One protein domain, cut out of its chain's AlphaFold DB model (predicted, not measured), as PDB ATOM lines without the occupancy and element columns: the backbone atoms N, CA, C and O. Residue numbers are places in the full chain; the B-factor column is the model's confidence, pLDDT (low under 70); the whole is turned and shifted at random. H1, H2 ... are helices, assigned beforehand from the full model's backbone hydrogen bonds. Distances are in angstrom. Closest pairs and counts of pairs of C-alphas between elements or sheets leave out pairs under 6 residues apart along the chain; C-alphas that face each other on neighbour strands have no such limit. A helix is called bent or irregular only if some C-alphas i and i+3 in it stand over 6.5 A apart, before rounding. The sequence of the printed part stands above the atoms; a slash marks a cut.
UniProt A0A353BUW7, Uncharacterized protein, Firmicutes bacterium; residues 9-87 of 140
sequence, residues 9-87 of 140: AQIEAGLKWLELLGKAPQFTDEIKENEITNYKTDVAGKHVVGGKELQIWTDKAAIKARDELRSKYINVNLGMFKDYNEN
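This is residues 9 to 87 of the 140 residues of an uncharacterized protein of Firmicutes bacterium (UniProt A0A353BUW7). Four helices are strung out along an elongated model: H1 at one end, H2 and H3 side by side at a shallow tilt but only loosely packed, and H4 at the other end. H1 meets the beginning of H2 at a corner, and its residues 9 to 14 stick out, while the long unnamed stretch of residues 45 to 59 folds back from the end of H2 to the beginning of H3. The printed part has 79 residues, with four named helices in the order H1, H2, H3, H4 and no named strand; its class is all helix. It is only just compact, close to loose, with a radius of gyration of the C-alphas of 13.8 A, and its C-alphas span 45 by 29 by 19 A.

Find C-alpha 9 at (115.141, 163.626, 175.143); from there H1 runs through residues 9 to 20, 16.3 A from first to last C-alpha. Next look at C-alpha 29 at (97.970, 176.237, 187.118), where H2 begins; this longest helix, residues 29 to 44, covers 22.5 A. H3 is residues 60 to 71 and is 16.3 A long. H4, residues 78 to 85, is 9.0 A long and ends at C-alpha 85, at (102.537, 199.779, 176.456). H4 is irregular: its C-alphas 80 and 83 are 7.7 A apart.

Start at the end of H1, where residues 19 to 20 alone touch H2, which in turn touches H1 with residues 30 to 34 alone. The closest C-alphas of the two are those of Leu 20 and Ile 31, 6.0 A apart. H1 and H2 run the same way at a steep tilt of 63 degrees. Further along H2, look at Tyr 39: its C-alpha and that of Arg 70 are the closest of H2 and H3, 7.7 A apart. H2 and H3 are close but not clearly touching, and they run the same way at a shallow tilt of 29 degrees. H4 is apart from H1, from H2 and from H3, and H1 is apart from H3. In H1, H2 and H3 every backbone O i to N i+4 pair is within hydrogen-bond range; in H4 2 of 4 are, beside 4 of 5 O i to N i+3 pairs.

The two C-alphas farthest apart are those of Ala 9 and Gly 79, at 45.2 A. The printed part runs from residue 9 to residue 87 with no cut. The link from H2 to H3, 15 residues, is long; those from H1 to H2 and from H3 to H4 are short. Read the B-factor column for the model's confidence: the mean pLDDT of the printed part is 87.6, and no printed residue is under 70.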
ATOM      1  N   ALA A   9     115.489 163.463 173.733       96.50
ATOM      2  CA  ALA A   9     115.141 163.626 175.143       96.50
ATOM      3  C   ALA A   9     115.679 164.942 175.734       96.50
ATOM      4  O   ALA A   9     114.985 165.596 176.506       96.50
ATOM      5  N   GLN A  10     116.887 165.366 175.350       95.62
ATOM      6  CA  GLN A  10     117.449 166.651 175.788       95.62
ATOM      7  C   GLN A  10     116.696 167.841 175.188       95.62
ATOM      8  O   GLN A  10     116.448 168.823 175.884       95.62
ATOM      9  N   ILE A  11     116.308 167.746 173.913       94.69
ATOM     10  CA  ILE A  11     115.484 168.765 173.252       94.69
ATOM     11  C   ILE A  11     114.121 168.861 173.946       94.69
ATOM     12  O   ILE A  11     113.697 169.953 174.309       94.69
ATOM     13  N   GLU A  12     113.465 167.726 174.191       94.25
ATOM     14  CA  GLU A  12     112.172 167.673 174.877       94.25
ATOM     15  C   GLU A  12     112.253 168.236 176.300       94.25
ATOM     16  O   GLU A  12     111.412 169.044 176.687       94.25
ATOM     17  N   ALA A  13     113.286 167.874 177.065       93.19
ATOM     18  CA  ALA A  13     113.514 168.430 178.395       93.19
ATOM     19  C   ALA A  13     113.705 169.954 178.349       93.19
ATOM     20  O   ALA A  13     113.141 170.667 179.174       93.19
ATOM     21  N   GLY A  14     114.447 170.467 177.364       91.81
ATOM     22  CA  GLY A  14     114.620 171.906 177.179       91.81
ATOM     23  C   GLY A  14     113.328 172.627 176.793       91.81
ATOM     24  O   GLY A  14     113.093 173.737 177.263       91.81
ATOM     25  N   LEU A  15     112.460 172.001 175.993       89.44
ATOM     26  CA  LEU A  15     111.134 172.545 175.690       89.44
ATOM     27  C   LEU A  15     110.246 172.560 176.938       89.44
ATOM     28  O   LEU A  15     109.727 173.618 177.271       89.44
ATOM     29  N   LYS A  16     110.153 171.452 177.685       87.56
ATOM     30  CA  LYS A  16     109.407 171.388 178.959       87.56
ATOM     31  C   LYS A  16     109.909 172.406 179.978       87.56
ATOM     32  O   LYS A  16     109.121 173.011 180.694       87.56
ATOM     33  N   TRP A  17     111.218 172.646 180.015       86.31
ATOM     34  CA  TRP A  17     111.796 173.695 180.848       86.31
ATOM     35  C   TRP A  17     111.298 175.091 180.450       86.31
ATOM     36  O   TRP A  17     110.941 175.881 181.318       86.31
ATOM     37  N   LEU A  18     111.200 175.398 179.151       84.94
ATOM     38  CA  LEU A  18     110.601 176.656 178.685       84.94
ATOM     39  C   LEU A  18     109.116 176.767 179.059       84.94
ATOM     40  O   LEU A  18     108.659 177.867 179.376       84.94
ATOM     41  N   GLU A  19     108.376 175.655 179.051       83.38
ATOM     42  CA  GLU A  19     106.991 175.625 179.539       83.38
ATOM     43  C   GLU A  19     106.920 175.976 181.025       83.38
ATOM     44  O   GLU A  19     106.152 176.862 181.397       83.38
ATOM     45  N   LEU A  20     107.780 175.373 181.849       80.25
ATOM     46  CA  LEU A  20     107.860 175.660 183.283       80.25
ATOM     47  C   LEU A  20     108.224 177.127 183.567       80.25
ATOM     48  O   LEU A  20     107.673 177.733 184.484       80.25
ATOM     49  N   LEU A  21     109.106 177.714 182.751       78.44
ATOM     50  CA  LEU A  21     109.469 179.137 182.800       78.44
ATOM     51  C   LEU A  21     108.349 180.083 182.316       78.44
ATOM     52  O   LEU A  21     108.578 181.288 182.193       78.44
ATOM     53  N   GLY A  22     107.164 179.561 181.982       76.56
ATOM     54  CA  GLY A  22     106.023 180.345 181.510       76.56
ATOM     55  C   GLY A  22     106.193 180.897 180.095       76.56
ATOM     56  O   GLY A  22     105.418 181.749 179.663       76.56
ATOM     57  N   LYS A  23     107.190 180.415 179.339       78.62
ATOM     58  CA  LYS A  23     107.476 180.864 177.967       78.62
ATOM     59  C   LYS A  23     106.658 180.132 176.912       78.62
ATOM     60  O   LYS A  23     106.857 180.391 175.735       78.62
ATOM     61  N   ALA A  24     105.740 179.263 177.313       79.06
ATOM     62  CA  ALA A  24     104.853 178.521 176.428       79.06
ATOM     63  C   ALA A  24     103.476 179.197 176.280       79.06
ATOM     64  O   ALA A  24     103.101 180.019 177.124       79.06
ATOM     65  N   PRO A  25     102.706 178.881 175.219       77.38
ATOM     66  CA  PRO A  25     101.406 179.512 174.991       77.38
ATOM     67  C   PRO A  25     100.411 179.209 176.116       77.38
ATOM     68  O   PRO A  25      99.637 180.084 176.512       77.38
ATOM     69  N   GLN A  26     100.466 177.998 176.673       79.94
ATOM     70  CA  GLN A  26      99.611 177.578 177.775       79.94
ATOM     71  C   GLN A  26      99.879 178.370 179.062       79.94
ATOM     72  O   GLN A  26     101.014 178.712 179.386       79.94
ATOM     73  N   PHE A  27      98.813 178.633 179.817       84.00
ATOM     74  CA  PHE A  27      98.867 179.232 181.151       84.00
ATOM     75  C   PHE A  27      98.194 178.294 182.157       84.00
ATOM     76  O   PHE A  27      97.090 178.546 182.645       84.00
ATOM     77  N   THR A  28      98.838 177.145 182.372       85.50
ATOM     78  CA  THR A  28      98.396 176.108 183.313       85.50
ATOM     79  C   THR A  28      98.515 176.592 184.758       85.50
ATOM     80  O   THR A  28      99.153 177.608 185.034       85.50
ATOM     81  N   ASP A  29      97.909 175.868 185.698       87.69
ATOM     82  CA  ASP A  29      97.970 176.237 187.118       87.69
ATOM     83  C   ASP A  29      99.396 176.161 187.687       87.69
ATOM     84  O   ASP A  29      99.802 177.059 188.417       87.69
ATOM     85  N   GLU A  30     100.202 175.191 187.246       86.38
ATOM     86  CA  GLU A  30     101.630 175.106 187.592       86.38
ATOM     87  C   GLU A  30     102.411 176.357 187.141       86.38
ATOM     88  O   GLU A  30     103.192 176.927 187.902       86.38
ATOM     89  N   ILE A  31     102.148 176.853 185.925       85.31
ATOM     90  CA  ILE A  31     102.780 178.082 185.419       85.31
ATOM     91  C   ILE A  31     102.340 179.299 186.245       85.31
ATOM     92  O   ILE A  31     103.167 180.157 186.558       85.31
ATOM     93  N   LYS A  32     101.062 179.375 186.638       88.50
ATOM     94  CA  LYS A  32     100.553 180.461 187.495       88.50
ATOM     95  C   LYS A  32     101.261 180.496 188.846       88.50
ATOM     96  O   LYS A  32     101.617 181.574 189.316       88.50
ATOM     97  N   GLU A  33     101.457 179.342 189.479       90.25
ATOM     98  CA  GLU A  33     102.146 179.242 190.771       90.25
ATOM     99  C   GLU A  33     103.616 179.669 190.674       90.25
ATOM    100  O   GLU A  33     104.109 180.409 191.538       90.25
ATOM    101  N   ASN A  34     104.294 179.289 189.589       88.44
ATOM    102  CA  ASN A  34     105.653 179.743 189.307       88.44
ATOM    103  C   ASN A  34     105.714 181.262 189.096       88.44
ATOM    104  O   ASN A  34     106.558 181.925 189.699       88.44
ATOM    105  N   GLU A  35     104.801 181.848 188.313       89.06
ATOM    106  CA  GLU A  35     104.753 183.307 188.130       89.06
ATOM    107  C   GLU A  35     104.459 184.056 189.436       89.06
ATOM    108  O   GLU A  35     105.109 185.058 189.724       89.06
ATOM    109  N   ILE A  36     103.549 183.552 190.278       92.88
ATOM    110  CA  ILE A  36     103.302 184.112 191.618       92.88
ATOM    111  C   ILE A  36     104.587 184.123 192.449       92.88
ATOM    112  O   ILE A  36     104.878 185.105 193.137       92.88
ATOM    113  N   THR A  37     105.343 183.028 192.413       92.94
ATOM    114  CA  THR A  37     106.603 182.894 193.153       92.94
ATOM    115  C   THR A  37     107.656 183.870 192.631       92.94
ATOM    116  O   THR A  37     108.314 184.541 193.432       92.94
ATOM    117  N   ASN A  38     107.756 184.026 191.311       90.88
ATOM    118  CA  ASN A  38     108.646 184.996 190.677       90.88
ATOM    119  C   ASN A  38     108.272 186.429 191.068       90.88
ATOM    120  O   ASN A  38     109.117 187.147 191.590       90.88
ATOM    121  N   TYR A  39     106.998 186.818 190.955       93.62
ATOM    122  CA  TYR A  39     106.560 188.161 191.339       93.62
ATOM    123  C   TYR A  39     106.797 188.466 192.818       93.62
ATOM    124  O   TYR A  39     107.230 189.565 193.157       93.62
ATOM    125  N   LYS A  40     106.555 187.504 193.718       94.88
ATOM    126  CA  LYS A  40     106.884 187.667 195.144       94.88
ATOM    127  C   LYS A  40     108.381 187.887 195.355       94.88
ATOM    128  O   LYS A  40     108.753 188.740 196.158       94.88
ATOM    129  N   THR A  41     109.214 187.135 194.639       95.44
ATOM    130  CA  THR A  41     110.677 187.258 194.695       95.44
ATOM    131  C   THR A  41     111.130 188.622 194.178       95.44
ATOM    132  O   THR A  41     111.910 189.291 194.849       95.44
ATOM    133  N   ASP A  42     110.582 189.077 193.052       94.56
ATOM    134  CA  ASP A  42     110.902 190.375 192.455       94.56
ATOM    135  C   ASP A  42     110.475 191.539 193.346       94.56
ATOM    136  O   ASP A  42     111.268 192.440 193.613       94.56
ATOM    137  N   VAL A  43     109.257 191.498 193.890       94.94
ATOM    138  CA  VAL A  43     108.784 192.519 194.832       94.94
ATOM    139  C   VAL A  43     109.655 192.548 196.090       94.94
ATOM    140  O   VAL A  43     110.049 193.630 196.528       94.94
ATOM    141  N   ALA A  44     110.010 191.386 196.653       96.12
ATOM    142  CA  ALA A  44     110.891 191.302 197.821       96.12
ATOM    143  C   ALA A  44     112.312 191.814 197.524       96.12
ATOM    144  O   ALA A  44     112.912 192.494 198.357       96.12
ATOM    145  N   GLY A  45     112.825 191.532 196.325       96.19
ATOM    146  CA  GLY A  45     114.113 192.012 195.823       96.19
ATOM    147  C   GLY A  45     114.113 193.471 195.359       96.19
ATOM    148  O   GLY A  45     115.169 193.983 194.998       96.19
ATOM    149  N   LYS A  46     112.961 194.160 195.387       93.44
ATOM    150  CA  LYS A  46     112.766 195.512 194.827       93.44
ATOM    151  C   LYS A  46     113.064 195.601 193.322       93.44
ATOM    152  O   LYS A  46     113.436 196.662 192.824       93.44
ATOM    153  N   HIS A  47     112.891 194.504 192.592       93.31
ATOM    154  CA  HIS A  47     112.908 194.503 191.134       93.31
ATOM    155  C   HIS A  47     111.604 195.078 190.577       93.31
ATOM    156  O   HIS A  47     110.567 195.064 191.236       93.31
ATOM    157  N   VAL A  48     111.652 195.589 189.349       90.25
ATOM    158  CA  VAL A  48     110.497 196.206 188.686       90.25
ATOM    159  C   VAL A  48     109.477 195.147 188.268       90.25
ATOM    160  O   VAL A  48     109.794 194.246 187.499       90.25
ATOM    161  N   VAL A  49     108.224 195.330 188.687       91.38
ATOM    162  CA  VAL A  49     107.056 194.571 188.229       91.38
ATOM    163  C   VAL A  49     106.001 195.562 187.740       91.38
ATOM    164  O   VAL A  49     105.463 196.347 188.521       91.38
ATOM    165  N   GLY A  50     105.677 195.551 186.442       84.56
ATOM    166  CA  GLY A  50     104.552 196.346 185.937       84.56
ATOM    167  C   GLY A  50     104.449 196.506 184.424       84.56
ATOM    168  O   GLY A  50     103.345 196.370 183.890       84.56
ATOM    169  N   GLY A  51     105.563 196.774 183.734       80.75
ATOM    170  CA  GLY A  51     105.582 196.921 182.272       80.75
ATOM    171  C   GLY A  51     104.914 195.733 181.573       80.75
ATOM    172  O   GLY A  51     105.028 194.597 182.040       80.75
ATOM    173  N   LYS A  52     104.170 195.981 180.487       77.06
ATOM    174  CA  LYS A  52     103.619 194.873 179.700       77.06
ATOM    175  C   LYS A  52     104.770 194.141 179.028       77.06
ATOM    176  O   LYS A  52     105.643 194.766 178.438       77.06
ATOM    177  N   GLU A  53     104.756 192.821 179.096       74.12
ATOM    178  CA  GLU A  53     105.715 192.028 178.340       74.12
ATOM    179  C   GLU A  53     105.402 192.097 176.841       74.12
ATOM    180  O   GLU A  53     104.244 192.268 176.436       74.12
ATOM    181  N   LEU A  54     106.440 191.916 176.021       75.06
ATOM    182  CA  LEU A  54     106.290 191.676 174.590       75.06
ATOM    183  C   LEU A  54     105.396 190.448 174.377       75.06
ATOM    184  O   LEU A  54     105.745 189.328 174.749       75.06
ATOM    185  N   GLN A  55     104.227 190.673 173.780       77.25
ATOM    186  CA  GLN A  55     103.236 189.626 173.556       77.25
ATOM    187  C   GLN A  55     103.653 188.761 172.362       77.25
ATOM    188  O   GLN A  55     103.464 189.145 171.210       77.25
ATOM    189  N   ILE A  56     104.234 187.597 172.651       80.25
ATOM    190  CA  ILE A  56     104.643 186.602 171.643       80.25
ATOM    191  C   ILE A  56     103.534 185.591 171.314       80.25
ATOM    192  O   ILE A  56     103.572 184.947 170.268       80.25
ATOM    193  N   TRP A  57     102.541 185.460 172.197       85.19
ATOM    194  CA  TRP A  57     101.412 184.541 172.061       85.19
ATOM    195  C   TRP A  57     100.126 185.303 171.740       85.19
ATOM    196  O   TRP A  57     100.006 186.488 172.037       85.19
ATOM    197  N   THR A  58      99.152 184.622 171.132       86.88
ATOM    198  CA  THR A  58      97.908 185.239 170.633       86.88
ATOM    199  C   THR A  58      96.647 184.799 171.380       86.88
ATOM    200  O   THR A  58      95.569 185.344 171.129       86.88
ATOM    201  N   ASP A  59      96.756 183.845 172.311       89.00
ATOM    202  CA  ASP A  59      95.628 183.405 173.134       89.00
ATOM    203  C   ASP A  59      95.201 184.511 174.108       89.00
ATOM    204  O   ASP A  59      95.818 184.749 175.148       89.00
ATOM    205  N   LYS A  60      94.090 185.171 173.779       87.31
ATOM    206  CA  LYS A  60      93.538 186.289 174.550       87.31
ATOM    207  C   LYS A  60      93.161 185.912 175.983       87.31
ATOM    208  O   LYS A  60      93.264 186.769 176.858       87.31
ATOM    209  N   ALA A  61      92.708 184.683 176.233       88.56
ATOM    210  CA  ALA A  61      92.312 184.261 177.574       88.56
ATOM    211  C   ALA A  61      93.544 184.104 178.469       88.56
ATOM    212  O   ALA A  61      93.572 184.625 179.584       88.56
ATOM    213  N   ALA A  62      94.589 183.465 177.940       85.94
ATOM    214  CA  ALA A  62      95.859 183.305 178.632       85.94
ATOM    215  C   ALA A  62      96.561 184.655 178.875       85.94
ATOM    216  O   ALA A  62      97.077 184.892 179.965       85.94
ATOM    217  N   ILE A  63      96.540 185.565 177.894       86.62
ATOM    218  CA  ILE A  63      97.083 186.928 178.032       86.62
ATOM    219  C   ILE A  63      96.346 187.692 179.134       86.62
ATOM    220  O   ILE A  63      96.975 188.242 180.035       86.62
ATOM    221  N   LYS A  64      95.007 187.688 179.103       88.81
ATOM    222  CA  LYS A  64      94.189 188.373 180.108       88.81
ATOM    223  C   LYS A  64      94.461 187.838 181.516       88.81
ATOM    224  O   LYS A  64      94.630 188.627 182.440       88.81
ATOM    225  N   ALA A  65      94.544 186.519 181.674       89.38
ATOM    226  CA  ALA A  65      94.818 185.898 182.965       89.38
ATOM    227  C   ALA A  65      96.210 186.271 183.516       89.38
ATOM    228  O   ALA A  65      96.339 186.536 184.712       89.38
ATOM    229  N   ARG A  66      97.237 186.351 182.656       88.31
ATOM    230  CA  ARG A  66      98.575 186.842 183.032       88.31
ATOM    231  C   ARG A  66      98.556 188.314 183.433       88.31
ATOM    232  O   ARG A  66      99.136 188.684 184.448       88.31
ATOM    233  N   ASP A  67      97.859 189.156 182.674       88.50
ATOM    234  CA  ASP A  67      97.732 190.585 182.979       88.50
ATOM    235  C   ASP A  67      97.031 190.827 184.326       88.50
ATOM    236  O   ASP A  67      97.499 191.629 185.139       88.50
ATOM    237  N   GLU A  68      95.944 190.100 184.600       91.25
ATOM    238  CA  GLU A  68      95.243 190.142 185.886       91.25
ATOM    239  C   GLU A  68      96.132 189.650 187.032       91.25
ATOM    240  O   GLU A  68      96.123 190.247 188.111       91.25
ATOM    241  N   LEU A  69      96.931 188.602 186.810       91.75
ATOM    242  CA  LEU A  69      97.879 188.111 187.803       91.75
ATOM    243  C   LEU A  69      98.943 189.166 188.121       91.75
ATOM    244  O   LEU A  69      99.105 189.537 189.285       91.75
ATOM    245  N   ARG A  70      99.608 189.699 187.089       91.06
ATOM    246  CA  ARG A  70     100.653 190.725 187.207       91.06
ATOM    247  C   ARG A  70     100.152 191.978 187.914       91.06
ATOM    248  O   ARG A  70     100.881 192.546 188.723       91.06
ATOM    249  N   SER A  71      98.904 192.390 187.664       92.12
ATOM    250  CA  SER A  71      98.324 193.601 188.265       92.12
ATOM    251  C   SER A  71      98.348 193.622 189.798       92.12
ATOM    252  O   SER A  71      98.401 194.696 190.393       92.12
ATOM    253  N   LYS A  72      98.380 192.446 190.438       94.44
ATOM    254  CA  LYS A  72      98.414 192.291 191.899       94.44
ATOM    255  C   LYS A  72      99.789 192.572 192.509       94.44
ATOM    256  O   LYS A  72      99.886 192.732 193.721       94.44
ATOM    257  N   TYR A  73     100.835 192.611 191.685       94.69
ATOM    258  CA  TYR A  73     102.230 192.733 192.111       94.69
ATOM    259  C   TYR A  73     102.909 194.000 191.582       94.69
ATOM    260  O   TYR A  73     104.110 194.170 191.770       94.69
ATOM    261  N   ILE A  74     102.159 194.891 190.923       93.75
ATOM    262  CA  ILE A  74     102.706 196.126 190.358       93.75
ATOM    263  C   ILE A  74     103.327 196.978 191.463       93.75
ATOM    264  O   ILE A  74     102.659 197.333 192.432       93.75
ATOM    265  N   ASN A  75     104.591 197.355 191.278       93.94
ATOM    266  CA  ASN A  75     105.346 198.180 192.223       93.94
ATOM    267  C   ASN A  75     105.956 199.442 191.587       93.94
ATOM    268  O   ASN A  75     106.772 200.120 192.208       93.94
ATOM    269  N   VAL A  76     105.541 199.774 190.364       92.06
ATOM    270  CA  VAL A  76     105.981 200.964 189.627       92.06
ATOM    271  C   VAL A  76     104.801 201.800 189.147       92.06
ATOM    272  O   VAL A  76     103.676 201.318 189.003       92.06
ATOM    273  N   ASN A  77     105.066 203.070 188.844       90.94
ATOM    274  CA  ASN A  77     104.088 203.943 188.212       90.94
ATOM    275  C   ASN A  77     103.884 203.534 186.742       90.94
ATOM    276  O   ASN A  77     104.681 203.893 185.876       90.94
ATOM    277  N   LEU A  78     102.786 202.832 186.446       88.50
ATOM    278  CA  LEU A  78     102.444 202.420 185.079       88.50
ATOM    279  C   LEU A  78     102.295 203.591 184.098       88.50
ATOM    280  O   LEU A  78     102.453 203.387 182.895       88.50
ATOM    281  N   GLY A  79     102.027 204.805 184.585       89.56
ATOM    282  CA  GLY A  79     101.986 206.007 183.755       89.56
ATOM    283  C   GLY A  79     103.307 206.269 183.027       89.56
ATOM    284  O   GLY A  79     103.282 206.719 181.887       89.56
ATOM    285  N   MET A  80     104.444 205.894 183.627       86.69
ATOM    286  CA  MET A  80     105.775 206.006 183.009       86.69
ATOM    287  C   MET A  80     105.991 205.016 181.854       86.69
ATOM    288  O   MET A  80     106.877 205.211 181.032       86.69
ATOM    289  N   PHE A  81     105.174 203.964 181.770       85.25
ATOM    290  CA  PHE A  81     105.257 202.926 180.738       85.25
ATOM    291  C   PHE A  81     104.154 203.060 179.687       85.25
ATOM    292  O   PHE A  81     104.040 202.206 178.811       85.25
ATOM    293  N   LYS A  82     103.301 204.088 179.777       86.31
ATOM    294  CA  LYS A  82     102.116 204.226 178.925       86.31
ATOM    295  C   LYS A  82     102.474 204.204 177.439       86.31
ATOM    296  O   LYS A  82     101.903 203.404 176.705       86.31
ATOM    297  N   ASP A  83     103.444 205.010 177.021       83.75
ATOM    298  CA  ASP A  83     103.820 205.126 175.607       83.75
ATOM    299  C   ASP A  83     104.418 203.825 175.058       83.75
ATOM    300  O   ASP A  83     104.106 203.424 173.934       83.75
ATOM    301  N   TYR A  84     105.199 203.122 175.885       80.94
ATOM    302  CA  TYR A  84     105.712 201.785 175.583       80.94
ATOM    303  C   TYR A  84     104.570 200.764 175.442       80.94
ATOM    304  O   TYR A  84     104.479 200.053 174.445       80.94
ATOM    305  N   ASN A  85     103.648 200.732 176.408       80.25
ATOM    306  CA  ASN A  85     102.537 199.779 176.456       80.25
ATOM    307  C   ASN A  85     101.483 200.008 175.360       80.25
ATOM    308  O   ASN A  85     100.781 199.070 174.982       80.25
ATOM    309  N   GLU A  86     101.319 201.249 174.901       83.06
ATOM    310  CA  GLU A  86     100.397 201.635 173.827       83.06
ATOM    311  C   GLU A  86     101.054 201.564 172.438       83.06
ATOM    312  O   GLU A  86     100.372 201.786 171.439       83.06
ATOM    313  N   ASN A  87     102.352 201.232 172.377       71.31
ATOM    314  CA  ASN A  87     103.150 201.090 171.158       71.31
ATOM    315  C   ASN A  87     102.977 202.266 170.180       71.31
ATOM    316  O   ASN A  87     102.823 202.090 168.973       71.31
TER     317      ASN A  87